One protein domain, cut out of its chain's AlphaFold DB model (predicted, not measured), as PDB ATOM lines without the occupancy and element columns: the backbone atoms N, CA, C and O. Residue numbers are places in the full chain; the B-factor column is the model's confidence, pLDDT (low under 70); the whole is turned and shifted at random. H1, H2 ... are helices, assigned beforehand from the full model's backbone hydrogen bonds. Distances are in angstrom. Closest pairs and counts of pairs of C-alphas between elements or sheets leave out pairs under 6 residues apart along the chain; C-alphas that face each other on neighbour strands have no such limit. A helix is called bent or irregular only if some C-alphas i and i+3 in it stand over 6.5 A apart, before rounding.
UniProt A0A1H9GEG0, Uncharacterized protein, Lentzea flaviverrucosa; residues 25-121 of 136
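AT A GLANCE: This is residues 25 to 121 of the 136 residues of an uncharacterized protein of Lentzea flaviverrucosa (UniProt A0A1H9GEG0). A long helix, H3, makes the long axis; H1 and kinked H2 cross it and each other steeply, short H4 sits near its last residues, and a tail, residues 107 to 121, runs back from H4. The printed part has 97 residues with H1, H2, H3, H4 in order, no named strand: all helix, mostly crossed. It is compact, radius of gyration of the C-alphas 13.8 A, yet elongated, spanning 41 by 26 by 20 A.

IN THESE COORDINATES: Find C-alpha 68 at (205.496, 152.569, 226.290); H3 runs 33.4 A to residue 90. H1, residues 25 to 44, begins at (216.075, 161.601, 217.122) and runs 28.3 A. H2 is residues 49 to 64, irregular, C-alphas 55 and 58 being 7.8 A apart, with a kink of 58 degrees near residue 56; H4 is residues 100 to 106.

HOW THE PARTS SIT: Look at H3, whose residues 70 to 78 alone touch H1, with its residues 30 to 38 alone, at 55 degrees; closest are C-alphas 34 and 74, 5.5 A. H2 touches H3, C-alphas 49 and 79 closest at 6.1 A, and H1, C-alphas 64 and 33 closest at 6.5 A. H4 is close to H3 but not clearly touching, C-alphas 102 and 89 closest at 7.5 A; it is apart from H1 and H2. In H1, H3 and H4 every O i to N i+4 pair is within hydrogen-bond range, in H2 10 of 12.

THE WHOLE: C-alphas 65 and 96 are the farthest apart, 41.4 A. The printed part has no cut, no link is long, and no printed residue is under 70 in pLDDT.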
ATOM      1  N   ASP A  25     216.186 161.323 215.686       96.56
ATOM      2  CA  ASP A  25     216.075 161.601 217.122       96.56
ATOM      3  C   ASP A  25     215.507 160.407 217.887       96.56
ATOM      4  O   ASP A  25     216.038 160.021 218.931       96.56
ATOM      5  N   THR A  26     214.503 159.739 217.315       95.38
ATOM      6  CA  THR A  26     213.927 158.512 217.880       95.38
ATOM      7  C   THR A  26     214.970 157.400 217.981       95.38
ATOM      8  O   THR A  26     215.077 156.742 219.022       95.38
ATOM      9  N   LEU A  27     215.769 157.189 216.927       97.00
ATOM     10  CA  LEU A  27     216.852 156.202 216.934       97.00
ATOM     11  C   LEU A  27     217.894 156.543 217.999       97.00
ATOM     12  O   LEU A  27     218.259 155.666 218.785       97.00
ATOM     13  N   ARG A  28     218.325 157.808 218.074       98.12
ATOM     14  CA  ARG A  28     219.285 158.270 219.084       98.12
ATOM     15  C   ARG A  28     218.765 158.017 220.496       98.12
ATOM     16  O   ARG A  28     219.458 157.366 221.274       98.12
ATOM     17  N   ALA A  29     217.541 158.441 220.808       97.69
ATOM     18  CA  ALA A  29     216.939 158.245 222.125       97.69
ATOM     19  C   ALA A  29     216.853 156.755 222.501       97.69
ATOM     20  O   ALA A  29     217.307 156.349 223.571       97.69
ATOM     21  N   CYS A  30     216.356 155.912 221.590       98.00
ATOM     22  CA  CYS A  30     216.223 154.477 221.841       98.00
ATOM     23  C   CYS A  30     217.579 153.773 222.012       98.00
ATOM     24  O   CYS A  30     217.704 152.870 222.838       98.00
ATOM     25  N   ASN A  31     218.599 154.144 221.233       98.44
ATOM     26  CA  ASN A  31     219.924 153.521 221.301       98.44
ATOM     27  C   ASN A  31     220.745 153.991 222.507       98.44
ATOM     28  O   ASN A  31     221.481 153.190 223.091       98.44
ATOM     29  N   THR A  32     220.581 155.246 222.926       98.56
ATOM     30  CA  THR A  32     221.135 155.737 224.192       98.56
ATOM     31  C   THR A  32     220.502 154.992 225.364       98.56
ATOM     32  O   THR A  32     221.223 154.445 226.197       98.56
ATOM     33  N   ALA A  33     219.171 154.860 225.373       98.44
ATOM     34  CA  ALA A  33     218.451 154.104 226.394       98.44
ATOM     35  C   ALA A  33     218.858 152.618 226.428       98.44
ATOM     36  O   ALA A  33     219.018 152.047 227.503       98.44
ATOM     37  N   ALA A  34     219.084 151.993 225.267       98.62
ATOM     38  CA  ALA A  34     219.554 150.608 225.177       98.62
ATOM     39  C   ALA A  34     220.978 150.425 225.724       98.62
ATOM     40  O   ALA A  34     221.245 149.444 226.415       98.62
ATOM     41  N   SER A  35     221.885 151.368 225.448       98.62
ATOM     42  CA  SER A  35     223.255 151.323 225.982       98.62
ATOM     43  C   SER A  35     223.258 151.502 227.499       98.62
ATOM     44  O   SER A  35     223.872 150.710 228.206       98.62
ATOM     45  N   TRP A  36     222.484 152.467 228.000       98.56
ATOM     46  CA  TRP A  36     222.287 152.646 229.436       98.56
ATOM     47  C   TRP A  36     221.702 151.389 230.090       98.56
ATOM     48  O   TRP A  36     222.227 150.907 231.092       98.56
ATOM     49  N   LEU A  37     220.659 150.799 229.499       98.69
ATOM     50  CA  LEU A  37     220.054 149.573 230.015       98.69
ATOM     51  C   LEU A  37     221.053 148.411 230.010       98.69
ATOM     52  O   LEU A  37     221.071 147.624 230.951       98.69
ATOM     53  N   SER A  38     221.897 148.308 228.981       98.50
ATOM     54  CA  SER A  38     222.952 147.299 228.913       98.50
ATOM     55  C   SER A  38     223.942 147.428 230.068       98.50
ATOM     56  O   SER A  38     224.325 146.413 230.646       98.50
ATOM     57  N   GLU A  39     224.341 148.650 230.425       98.25
ATOM     58  CA  GLU A  39     225.197 148.907 231.589       98.25
ATOM     59  C   GLU A  39     224.498 148.491 232.888       98.25
ATOM     60  O   GLU A  39     225.078 147.760 233.690       98.25
ATOM     61  N   GLN A  40     223.224 148.864 233.064       98.19
ATOM     62  CA  GLN A  40     222.453 148.481 234.252       98.19
ATOM     63  C   GLN A  40     222.289 146.963 234.371       98.19
ATOM     64  O   GLN A  40     222.468 146.401 235.450       98.19
ATOM     65  N   MET A  41     221.984 146.282 233.265       97.75
ATOM     66  CA  MET A  41     221.880 144.824 233.198       97.75
ATOM     67  C   MET A  41     223.196 144.142 233.569       97.75
ATOM     68  O   MET A  41     223.177 143.164 234.316       97.75
ATOM     69  N   HIS A  42     224.320 144.665 233.070       96.19
ATOM     70  CA  HIS A  42     225.650 144.140 233.362       96.19
ATOM     71  C   HIS A  42     225.996 144.283 234.848       96.19
ATOM     72  O   HIS A  42     226.341 143.294 235.486       96.19
ATOM     73  N   THR A  43     225.827 145.477 235.424       96.31
ATOM     74  CA  THR A  43     226.078 145.726 236.855       96.31
ATOM     75  C   THR A  43     225.165 144.895 237.755       96.31
ATOM     76  O   THR A  43     225.597 144.379 238.780       96.31
ATOM     77  N   ALA A  44     223.898 144.735 237.376       95.12
ATOM     78  CA  ALA A  44     222.918 143.989 238.156       95.12
ATOM     79  C   ALA A  44     222.960 142.464 237.946       95.12
ATOM     80  O   ALA A  44     222.263 141.749 238.665       95.12
ATOM     81  N   GLY A  45     223.693 141.966 236.945       94.12
ATOM     82  CA  GLY A  45     223.721 140.545 236.592       94.12
ATOM     83  C   GLY A  45     222.383 139.987 236.083       94.12
ATOM     84  O   GLY A  45     222.139 138.785 236.181       94.12
ATOM     85  N   VAL A  46     221.490 140.831 235.549       95.06
ATOM     86  CA  VAL A  46     220.151 140.413 235.093       95.06
ATOM     87  C   VAL A  46     220.060 140.365 233.575       95.06
ATOM     88  O   VAL A  46     220.414 141.306 232.873       95.06
ATOM     89  N   VAL A  47     219.551 139.248 233.055       90.75
ATOM     90  CA  VAL A  47     219.540 138.988 231.606       90.75
ATOM     91  C   VAL A  47     218.213 138.465 231.069       90.75
ATOM     92  O   VAL A  47     218.036 138.405 229.853       90.75
ATOM     93  N   ARG A  48     217.278 138.064 231.938       94.81
ATOM     94  CA  ARG A  48     215.959 137.590 231.507       94.81
ATOM     95  C   ARG A  48     215.042 138.780 231.277       94.81
ATOM     96  O   ARG A  48     214.923 139.645 232.140       94.81
ATOM     97  N   LYS A  49     214.338 138.789 230.145       96.56
ATOM     98  CA  LYS A  49     213.468 139.905 229.745       96.56
ATOM     99  C   LYS A  49     212.467 140.317 230.822       96.56
ATOM    100  O   LYS A  49     212.314 141.506 231.067       96.56
ATOM    101  N   PHE A  50     211.809 139.348 231.457       97.06
ATOM    102  CA  PHE A  50     210.832 139.618 232.512       97.06
ATOM    103  C   PHE A  50     211.463 140.351 233.704       97.06
ATOM    104  O   PHE A  50     210.945 141.380 234.129       97.06
ATOM    105  N   ASP A  51     212.619 139.877 234.174       97.44
ATOM    106  CA  ASP A  51     213.339 140.467 235.307       97.44
ATOM    107  C   ASP A  51     213.834 141.884 234.971       97.44
ATOM    108  O   ASP A  51     213.652 142.814 235.755       97.44
ATOM    109  N   VAL A  52     214.387 142.070 233.766       98.12
ATOM    110  CA  VAL A  52     214.831 143.379 233.256       98.12
ATOM    111  C   VAL A  52     213.657 144.351 233.159       98.12
ATOM    112  O   VAL A  52     213.761 145.492 233.602       98.12
ATOM    113  N   GLN A  53     212.524 143.908 232.613       97.69
ATOM    114  CA  GLN A  53     211.344 144.751 232.461       97.69
ATOM    115  C   GLN A  53     210.746 145.134 233.815       97.69
ATOM    116  O   GLN A  53     210.475 146.310 234.036       97.69
ATOM    117  N   LYS A  54     210.592 144.177 234.735       97.56
ATOM    118  CA  LYS A  54     210.097 144.442 236.092       97.56
ATOM    119  C   LYS A  54     210.982 145.449 236.830       97.56
ATOM    120  O   LYS A  54     210.462 146.280 237.564       97.56
ATOM    121  N   ARG A  55     212.299 145.368 236.638       97.94
ATOM    122  CA  ARG A  55     213.272 146.190 237.363       97.94
ATOM    123  C   ARG A  55     213.465 147.586 236.772       97.94
ATOM    124  O   ARG A  55     213.531 148.539 237.533       97.94
ATOM    125  N   PHE A  56     213.571 147.711 235.449       98.12
ATOM    126  CA  PHE A  56     214.073 148.940 234.817       98.12
ATOM    127  C   PHE A  56     213.054 149.682 233.952       98.12
ATOM    128  O   PHE A  56     213.357 150.768 233.474       98.12
ATOM    129  N   TYR A  57     211.857 149.138 233.712       97.94
ATOM    130  CA  TYR A  57     210.901 149.762 232.792       97.94
ATOM    131  C   TYR A  57     210.496 151.186 233.195       97.94
ATOM    132  O   TYR A  57     210.456 152.061 232.332       97.94
ATOM    133  N   ALA A  58     210.200 151.419 234.478       97.69
ATOM    134  CA  ALA A  58     209.780 152.733 234.964       97.69
ATOM    135  C   ALA A  58     210.897 153.773 234.786       97.69
ATOM    136  O   ALA A  58     210.690 154.781 234.114       97.69
ATOM    137  N   GLU A  59     212.103 153.462 235.271       97.38
ATOM    138  CA  GLU A  59     213.271 154.339 235.149       97.38
ATOM    139  C   GLU A  59     213.642 154.598 233.683       97.38
ATOM    140  O   GLU A  59     213.891 155.734 233.292       97.38
ATOM    141  N   LEU A  60     213.610 153.567 232.831       96.31
ATOM    142  CA  LEU A  60     213.888 153.708 231.403       96.31
ATOM    143  C   LEU A  60     212.910 154.683 230.725       96.31
ATOM    144  O   LEU A  60     213.299 155.425 229.825       96.31
ATOM    145  N   ARG A  61     211.633 154.676 231.129       96.88
ATOM    146  CA  ARG A  61     210.623 155.592 230.585       96.88
ATOM    147  C   ARG A  61     210.803 157.013 231.084       96.88
ATOM    148  O   ARG A  61     210.757 157.926 230.267       96.88
ATOM    149  N   GLU A  62     211.007 157.181 232.382       96.75
ATOM    150  CA  GLU A  62     211.173 158.489 233.015       96.75
ATOM    151  C   GLU A  62     212.447 159.182 232.526       96.75
ATOM    152  O   GLU A  62     212.403 160.313 232.052       96.75
ATOM    153  N   ARG A  63     213.572 158.462 232.526       97.38
ATOM    154  CA  ARG A  63     214.891 159.009 232.191       97.38
ATOM    155  C   ARG A  63     215.035 159.437 230.733       97.38
ATOM    156  O   ARG A  63     215.766 160.379 230.444       97.38
ATOM    157  N   PHE A  64     214.394 158.722 229.811       96.44
ATOM    158  CA  PHE A  64     214.568 158.930 228.368       96.44
ATOM    159  C   PHE A  64     213.304 159.441 227.666       96.44
ATOM    160  O   PHE A  64     213.297 159.544 226.441       96.44
ATOM    161  N   GLY A  65     212.226 159.714 228.409       95.00
ATOM    162  CA  GLY A  65     210.955 160.177 227.844       95.00
ATOM    163  C   GLY A  65     210.325 159.192 226.852       95.00
ATOM    164  O   GLY A  65     209.592 159.594 225.951       95.00
ATOM    165  N   LEU A  66     210.631 157.894 226.962       94.62
ATOM    166  CA  LEU A  66     210.184 156.913 225.976       94.62
ATOM    167  C   LEU A  66     208.694 156.591 226.136       94.62
ATOM    168  O   LEU A  66     208.202 156.251 227.220       94.62
ATOM    169  N   ALA A  67     207.993 156.570 225.001       93.06
ATOM    170  CA  ALA A  67     206.676 155.959 224.905       93.06
ATOM    171  C   ALA A  67     206.729 154.469 225.296       93.06
ATOM    172  O   ALA A  67     207.753 153.796 225.135       93.06
ATOM    173  N   ALA A  68     205.598 153.935 225.767       93.94
ATOM    174  CA  ALA A  68     205.496 152.569 226.290       93.94
ATOM    175  C   ALA A  68     206.077 151.513 225.335       93.94
ATOM    176  O   ALA A  68     206.870 150.666 225.746       93.94
ATOM    177  N   GLN A  69     205.714 151.585 224.050       94.44
ATOM    178  CA  GLN A  69     206.167 150.614 223.055       94.44
ATOM    179  C   GLN A  69     207.663 150.733 222.774       94.44
ATOM    180  O   GLN A  69     208.358 149.717 222.760       94.44
ATOM    181  N   SER A  70     208.183 151.954 222.638       94.94
ATOM    182  CA  SER A  70     209.617 152.197 222.461       94.94
ATOM    183  C   SER A  70     210.426 151.626 223.627       94.94
ATOM    184  O   SER A  70     211.399 150.914 223.393       94.94
ATOM    185  N   ALA A  71     209.979 151.832 224.870       97.12
ATOM    186  CA  ALA A  71     210.620 151.269 226.058       97.12
ATOM    187  C   ALA A  71     210.628 149.729 226.045       97.12
ATOM    188  O   ALA A  71     211.675 149.108 226.230       97.12
ATOM    189  N   ILE A  72     209.490 149.091 225.746       96.88
ATOM    190  CA  ILE A  72     209.395 147.622 225.642       96.88
ATOM    191  C   ILE A  72     210.329 147.081 224.548       96.88
ATOM    192  O   ILE A  72     210.965 146.037 224.729       96.88
ATOM    193  N   ARG A  73     210.433 147.778 223.411       97.31
ATOM    194  CA  ARG A  73     211.299 147.396 222.286       97.31
ATOM    195  C   ARG A  73     212.781 147.596 222.593       97.31
ATOM    196  O   ARG A  73     213.578 146.740 222.217       97.31
ATOM    197  N   VAL A  74     213.143 148.648 223.329       98.25
ATOM    198  CA  VAL A  74     214.501 148.848 223.866       98.25
ATOM    199  C   VAL A  74     214.882 147.714 224.820       98.25
ATOM    200  O   VAL A  74     215.953 147.127 224.666       98.25
ATOM    201  N   ILE A  75     213.998 147.335 225.747       98.25
ATOM    202  CA  ILE A  75     214.249 146.211 226.662       98.25
ATOM    203  C   ILE A  75     214.438 144.911 225.881       98.25
ATOM    204  O   ILE A  75     215.430 144.210 226.073       98.25
ATOM    205  N   GLY A  76     213.512 144.613 224.964       97.94
ATOM    206  CA  GLY A  76     213.573 143.415 224.131       97.94
ATOM    207  C   GLY A  76     214.881 143.321 223.351       97.94
ATOM    208  O   GLY A  76     215.613 142.349 223.511       97.94
ATOM    209  N   LYS A  77     215.228 144.361 222.583       98.06
ATOM    210  CA  LYS A  77     216.435 144.332 221.748       98.06
ATOM    211  C   LYS A  77     217.726 144.246 222.565       98.06
ATOM    212  O   LYS A  77     218.691 143.640 222.109       98.06
ATOM    213  N   THR A  78     217.751 144.836 223.761       98.38
ATOM    214  CA  THR A  78     218.925 144.781 224.645       98.38
ATOM    215  C   THR A  78     219.124 143.364 225.171       98.38
ATOM    216  O   THR A  78     220.221 142.815 225.087       98.38
ATOM    217  N   VAL A  79     218.047 142.716 225.618       98.25
ATOM    218  CA  VAL A  79     218.074 141.309 226.042       98.25
ATOM    219  C   VAL A  79     218.466 140.382 224.889       98.25
ATOM    220  O   VAL A  79     219.307 139.499 225.073       98.25
ATOM    221  N   ASP A  80     217.921 140.603 223.694       98.00
ATOM    222  CA  ASP A  80     218.233 139.807 222.503       98.00
ATOM    223  C   ASP A  80     219.698 139.968 222.066       98.00
ATOM    224  O   ASP A  80     220.326 138.996 221.633       98.00
ATOM    225  N   ALA A  81     220.290 141.153 222.253       97.56
ATOM    226  CA  ALA A  81     221.715 141.377 222.016       97.56
ATOM    227  C   ALA A  81     222.585 140.519 222.950       97.56
ATOM    228  O   ALA A  81     223.518 139.861 222.488       97.56
ATOM    229  N   TYR A  82     222.241 140.426 224.240       97.25
ATOM    230  CA  TYR A  82     222.931 139.526 225.175       97.25
ATOM    231  C   TYR A  82     222.695 138.045 224.868       97.25
ATOM    232  O   TYR A  82     223.592 137.221 225.044       97.25
ATOM    233  N   THR A  83     221.504 137.681 224.394       97.38
ATOM    234  CA  THR A  83     221.227 136.316 223.922       97.38
ATOM    235  C   THR A  83     222.105 135.962 222.727       97.38
ATOM    236  O   THR A  83     222.738 134.905 222.721       97.38
ATOM    237  N   THR A  84     222.232 136.879 221.769       97.25
ATOM    238  CA  THR A  84     223.126 136.737 220.615       97.25
ATOM    239  C   THR A  84     224.587 136.647 221.055       97.25
ATOM    240  O   THR A  84     225.327 135.798 220.557       97.25
ATOM    241  N   LEU A  85     225.008 137.468 222.022       96.38
ATOM    242  CA  LEU A  85     226.361 137.424 222.568       96.38
ATOM    243  C   LEU A  85     226.682 136.048 223.168       96.38
ATOM    244  O   LEU A  85     227.693 135.445 222.812       96.38
ATOM    245  N   ARG A  86     225.790 135.509 224.009       95.38
ATOM    246  CA  ARG A  86     225.935 134.166 224.596       95.38
ATOM    247  C   ARG A  86     226.010 133.067 223.538       95.38
ATOM    248  O   ARG A  86     226.840 132.168 223.657       95.38
ATOM    249  N   ALA A  87     225.180 133.145 222.500       97.44
ATOM    250  CA  ALA A  87     225.223 132.188 221.396       97.44
ATOM    251  C   ALA A  87     226.578 132.224 220.666       97.44
ATOM    252  O   ALA A  87     227.169 131.177 220.420       97.44
ATOM    253  N   ASN A  88     227.114 133.419 220.401       97.38
ATOM    254  CA  ASN A  88     228.426 133.585 219.771       97.38
ATOM    255  C   ASN A  88     229.584 133.096 220.659       97.38
ATOM    256  O   ASN A  88     230.534 132.504 220.152       97.38
ATOM    257  N   LEU A  89     229.500 133.300 221.977       96.12
ATOM    258  CA  LEU A  89     230.465 132.750 222.937       96.12
ATOM    259  C   LEU A  89     230.449 131.216 222.940       96.12
ATOM    260  O   LEU A  89     231.509 130.594 222.954       96.12
ATOM    261  N   LYS A  90     229.257 130.604 222.882       95.62
ATOM    262  CA  LYS A  90     229.096 129.145 222.778       95.62
ATOM    263  C   LYS A  90     229.632 128.598 221.453       95.62
ATOM    264  O   LYS A  90     230.230 127.531 221.446       95.62
ATOM    265  N   ALA A  91     229.442 129.333 220.359       96.62
ATOM    266  CA  ALA A  91     229.955 128.971 219.039       96.62
ATOM    267  C   ALA A  91     231.481 129.141 218.900       96.62
ATOM    268  O   ALA A  91     232.048 128.708 217.905       96.62
ATOM    269  N   GLY A  92     232.156 129.773 219.871       95.69
ATOM    270  CA  GLY A  92     233.603 130.001 219.821       95.69
ATOM    271  C   GLY A  92     234.030 131.208 218.978       95.69
ATOM    272  O   GLY A  92     235.225 131.422 218.782       95.69
ATOM    273  N   ASN A  93     233.094 132.062 218.547       96.75
ATOM    274  CA  ASN A  93     233.378 133.220 217.680       96.75
ATOM    275  C   ASN A  93     234.254 134.301 218.347       96.75
ATOM    276  O   ASN A  93     234.750 135.211 217.681       96.75
ATOM    277  N   TYR A  94     234.460 134.205 219.663       96.12
ATOM    278  CA  TYR A  94     235.328 135.095 220.442       96.12
ATOM    279  C   TYR A  94     236.588 134.407 220.983       96.12
ATOM    280  O   TYR A  94     237.265 134.971 221.839       96.12
ATOM    281  N   GLY A  95     236.924 133.227 220.457       95.44
ATOM    282  CA  GLY A  95     238.070 132.431 220.889       95.44
ATOM    283  C   GLY A  95     237.734 131.425 221.997       95.44
ATOM    284  O   GLY A  95     236.592 131.365 222.477       95.44
ATOM    285  N   PRO A  96     238.724 130.613 222.407       94.56
ATOM    286  CA  PRO A  96     238.527 129.581 223.417       94.56
ATOM    287  C   PRO A  96     238.195 130.182 224.797       94.56
ATOM    288  O   PRO A  96     238.495 131.360 225.056       94.56
ATOM    289  N   PRO A  97     237.576 129.389 225.700       93.25
ATOM    290  CA  PRO A  97     237.417 129.744 227.110       93.25
ATOM    291  C   PRO A  97     238.730 130.262 227.715       93.25
ATOM    292  O   PRO A  97     239.780 129.660 227.522       93.25
ATOM    293  N   GLY A  98     238.677 131.397 228.417       91.75
ATOM    294  CA  GLY A  98     239.855 131.985 229.065       91.75
ATOM    295  C   GLY A  98     240.806 132.770 228.153       91.75
ATOM    296  O   GLY A  98     241.827 133.249 228.637       91.75
ATOM    297  N   SER A  99     240.501 132.959 226.867       96.56
ATOM    298  CA  SER A  99     241.260 133.902 226.030       96.56
ATOM    299  C   SER A  99     240.993 135.362 226.422       96.56
ATOM    300  O   SER A  99     239.894 135.704 226.872       96.56
ATOM    301  N   ASP A 100     241.970 136.250 226.205       97.31
ATOM    302  CA  ASP A 100     241.823 137.687 226.492       97.31
ATOM    303  C   ASP A 100     240.641 138.308 225.751       97.31
ATOM    304  O   ASP A 100     239.856 139.065 226.325       97.31
ATOM    305  N   ARG A 101     240.468 137.932 224.478       95.88
ATOM    306  CA  ARG A 101     239.348 138.393 223.653       95.88
ATOM    307  C   ARG A 101     238.008 138.010 224.273       95.88
ATOM    308  O   ARG A 101     237.114 138.851 224.333       95.88
ATOM    309  N   ARG A 102     237.873 136.772 224.751       96.62
ATOM    310  CA  ARG A 102     236.646 136.295 225.387       96.62
ATOM    311  C   ARG A 102     236.381 136.996 226.716       96.62
ATOM    312  O   ARG A 102     235.282 137.516 226.885       96.62
ATOM    313  N   ARG A 103     237.385 137.096 227.597       96.31
ATOM    314  CA  ARG A 103     237.273 137.831 228.874       96.31
ATOM    315  C   ARG A 103     236.817 139.270 228.658       96.31
ATOM    316  O   ARG A 103     235.910 139.739 229.337       96.31
ATOM    317  N   LYS A 104     237.412 139.956 227.679       96.38
ATOM    318  CA  LYS A 104     237.052 141.334 227.337       96.38
ATOM    319  C   LYS A 104     235.589 141.451 226.916       96.38
ATOM    320  O   LYS A 104     234.895 142.351 227.374       96.38
ATOM    321  N   VAL A 105     235.124 140.558 226.045       95.50
ATOM    322  CA  VAL A 105     233.745 140.575 225.540       95.50
ATOM    323  C   VAL A 105     232.732 140.215 226.632       95.50
ATOM    324  O   VAL A 105     231.678 140.836 226.699       95.50
ATOM    325  N   GLU A 106     233.042 139.246 227.495       93.81
ATOM    326  CA  GLU A 106     232.170 138.853 228.611       93.81
ATOM    327  C   GLU A 106     232.076 139.942 229.692       93.81
ATOM    328  O   GLU A 106     231.009 140.115 230.273       93.81
ATOM    329  N   GLY A 107     233.158 140.691 229.932       95.44
ATOM    330  CA  GLY A 107     233.225 141.735 230.961       95.44
ATOM    331  C   GLY A 107     232.856 143.150 230.504       95.44
ATOM    332  O   GLY A 107     233.012 144.086 231.285       95.44
ATOM    333  N   THR A 108     232.421 143.340 229.253       96.75
ATOM    334  CA  THR A 108     232.066 144.667 228.724       96.75
ATOM    335  C   THR A 108     230.578 144.727 228.361       96.75
ATOM    336  O   THR A 108     230.114 143.901 227.570       96.75
ATOM    337  N   PRO A 109     229.814 145.719 228.861       97.69
ATOM    338  CA  PRO A 109     228.442 145.954 228.420       97.69
ATOM    339  C   PRO A 109     228.338 146.204 226.908       97.69
ATOM    340  O   PRO A 109     229.227 146.791 226.287       97.69
ATOM    341  N   ILE A 110     227.225 145.794 226.300       97.62
ATOM    342  CA  ILE A 110     226.981 146.012 224.872       97.62
ATOM    343  C   ILE A 110     226.630 147.485 224.633       97.62
ATOM    344  O   ILE A 110     225.658 148.009 225.172       97.62
ATOM    345  N   ARG A 111     227.379 148.148 223.748       98.00
ATOM    346  CA  ARG A 111     227.094 149.525 223.326       98.00
ATOM    347  C   ARG A 111     226.349 149.554 221.996       98.00
ATOM    348  O   ARG A 111     226.804 148.976 221.008       98.00
ATOM    349  N   PHE A 112     225.237 150.281 221.944       98.25
ATOM    350  CA  PHE A 112     224.467 150.477 220.718       98.25
ATOM    351  C   PHE A 112     224.959 151.724 219.979       98.25
ATOM    352  O   PHE A 112     225.209 152.767 220.582       98.25
ATOM    353  N   ARG A 113     225.099 151.634 218.650       98.19
ATOM    354  CA  ARG A 113     225.421 152.811 217.824       98.19
ATOM    355  C   ARG A 113     224.235 153.791 217.854       98.19
ATOM    356  O   ARG A 113     223.101 153.316 217.849       98.19
ATOM    357  N   PRO A 114     224.449 155.121 217.793       97.06
ATOM    358  CA  PRO A 114     223.358 156.102 217.874       97.06
ATOM    359  C   PRO A 114     222.240 155.890 216.844       97.06
ATOM    360  O   PRO A 114     221.066 156.061 217.156       97.06
ATOM    361  N   LEU A 115     222.599 155.454 215.634       96.69
ATOM    362  CA  LEU A 115     221.669 155.158 214.538       96.69
ATOM    363  C   LEU A 115     221.505 153.648 214.290       96.69
ATOM    364  O   LEU A 115     221.161 153.233 213.187       96.69
ATOM    365  N   ALA A 116     221.796 152.800 215.285       96.69
ATOM    366  CA  ALA A 116     221.547 151.364 215.166       96.69
ATOM    367  C   ALA A 116     220.050 151.079 214.976       96.69
ATOM    368  O   ALA A 116     219.194 151.847 215.424       96.69
ATOM    369  N   ALA A 117     219.750 149.943 214.345       94.31
ATOM    370  CA  ALA A 117     218.385 149.537 214.051       94.31
ATOM    371  C   ALA A 117     217.497 149.552 215.310       94.31
ATOM    372  O   ALA A 117     217.881 149.087 216.393       94.31
ATOM    373  N   GLN A 118     216.284 150.073 215.139       94.19
ATOM    374  CA  GLN A 118     215.242 150.066 216.153       94.19
ATOM    375  C   GLN A 118     214.061 149.237 215.646       94.19
ATOM    376  O   GLN A 118     213.532 149.536 214.575       94.19
ATOM    377  N   PRO A 119     213.636 148.199 216.385       93.12
ATOM    378  CA  PRO A 119     212.440 147.460 216.027       93.12
ATOM    379  C   PRO A 119     211.191 148.278 216.365       93.12
ATOM    380  O   PRO A 119     211.032 148.760 217.489       93.12
ATOM    381  N   PHE A 120     210.284 148.362 215.399       89.50
ATOM    382  CA  PHE A 120     208.936 148.898 215.555       89.50
ATOM    383  C   PHE A 120     207.927 147.755 215.425       89.50
ATOM    384  O   PHE A 120     208.206 146.745 214.779       89.50
ATOM    385  N   ASP A 121     206.768 147.891 216.063       88.75
ATOM    386  CA  ASP A 121     205.648 146.974 215.846       88.75
ATOM    387  C   ASP A 121     204.433 147.711 215.293       88.75
ATOM    388  O   ASP A 121     204.449 148.934 215.178       88.75
TER     389      ASP A 121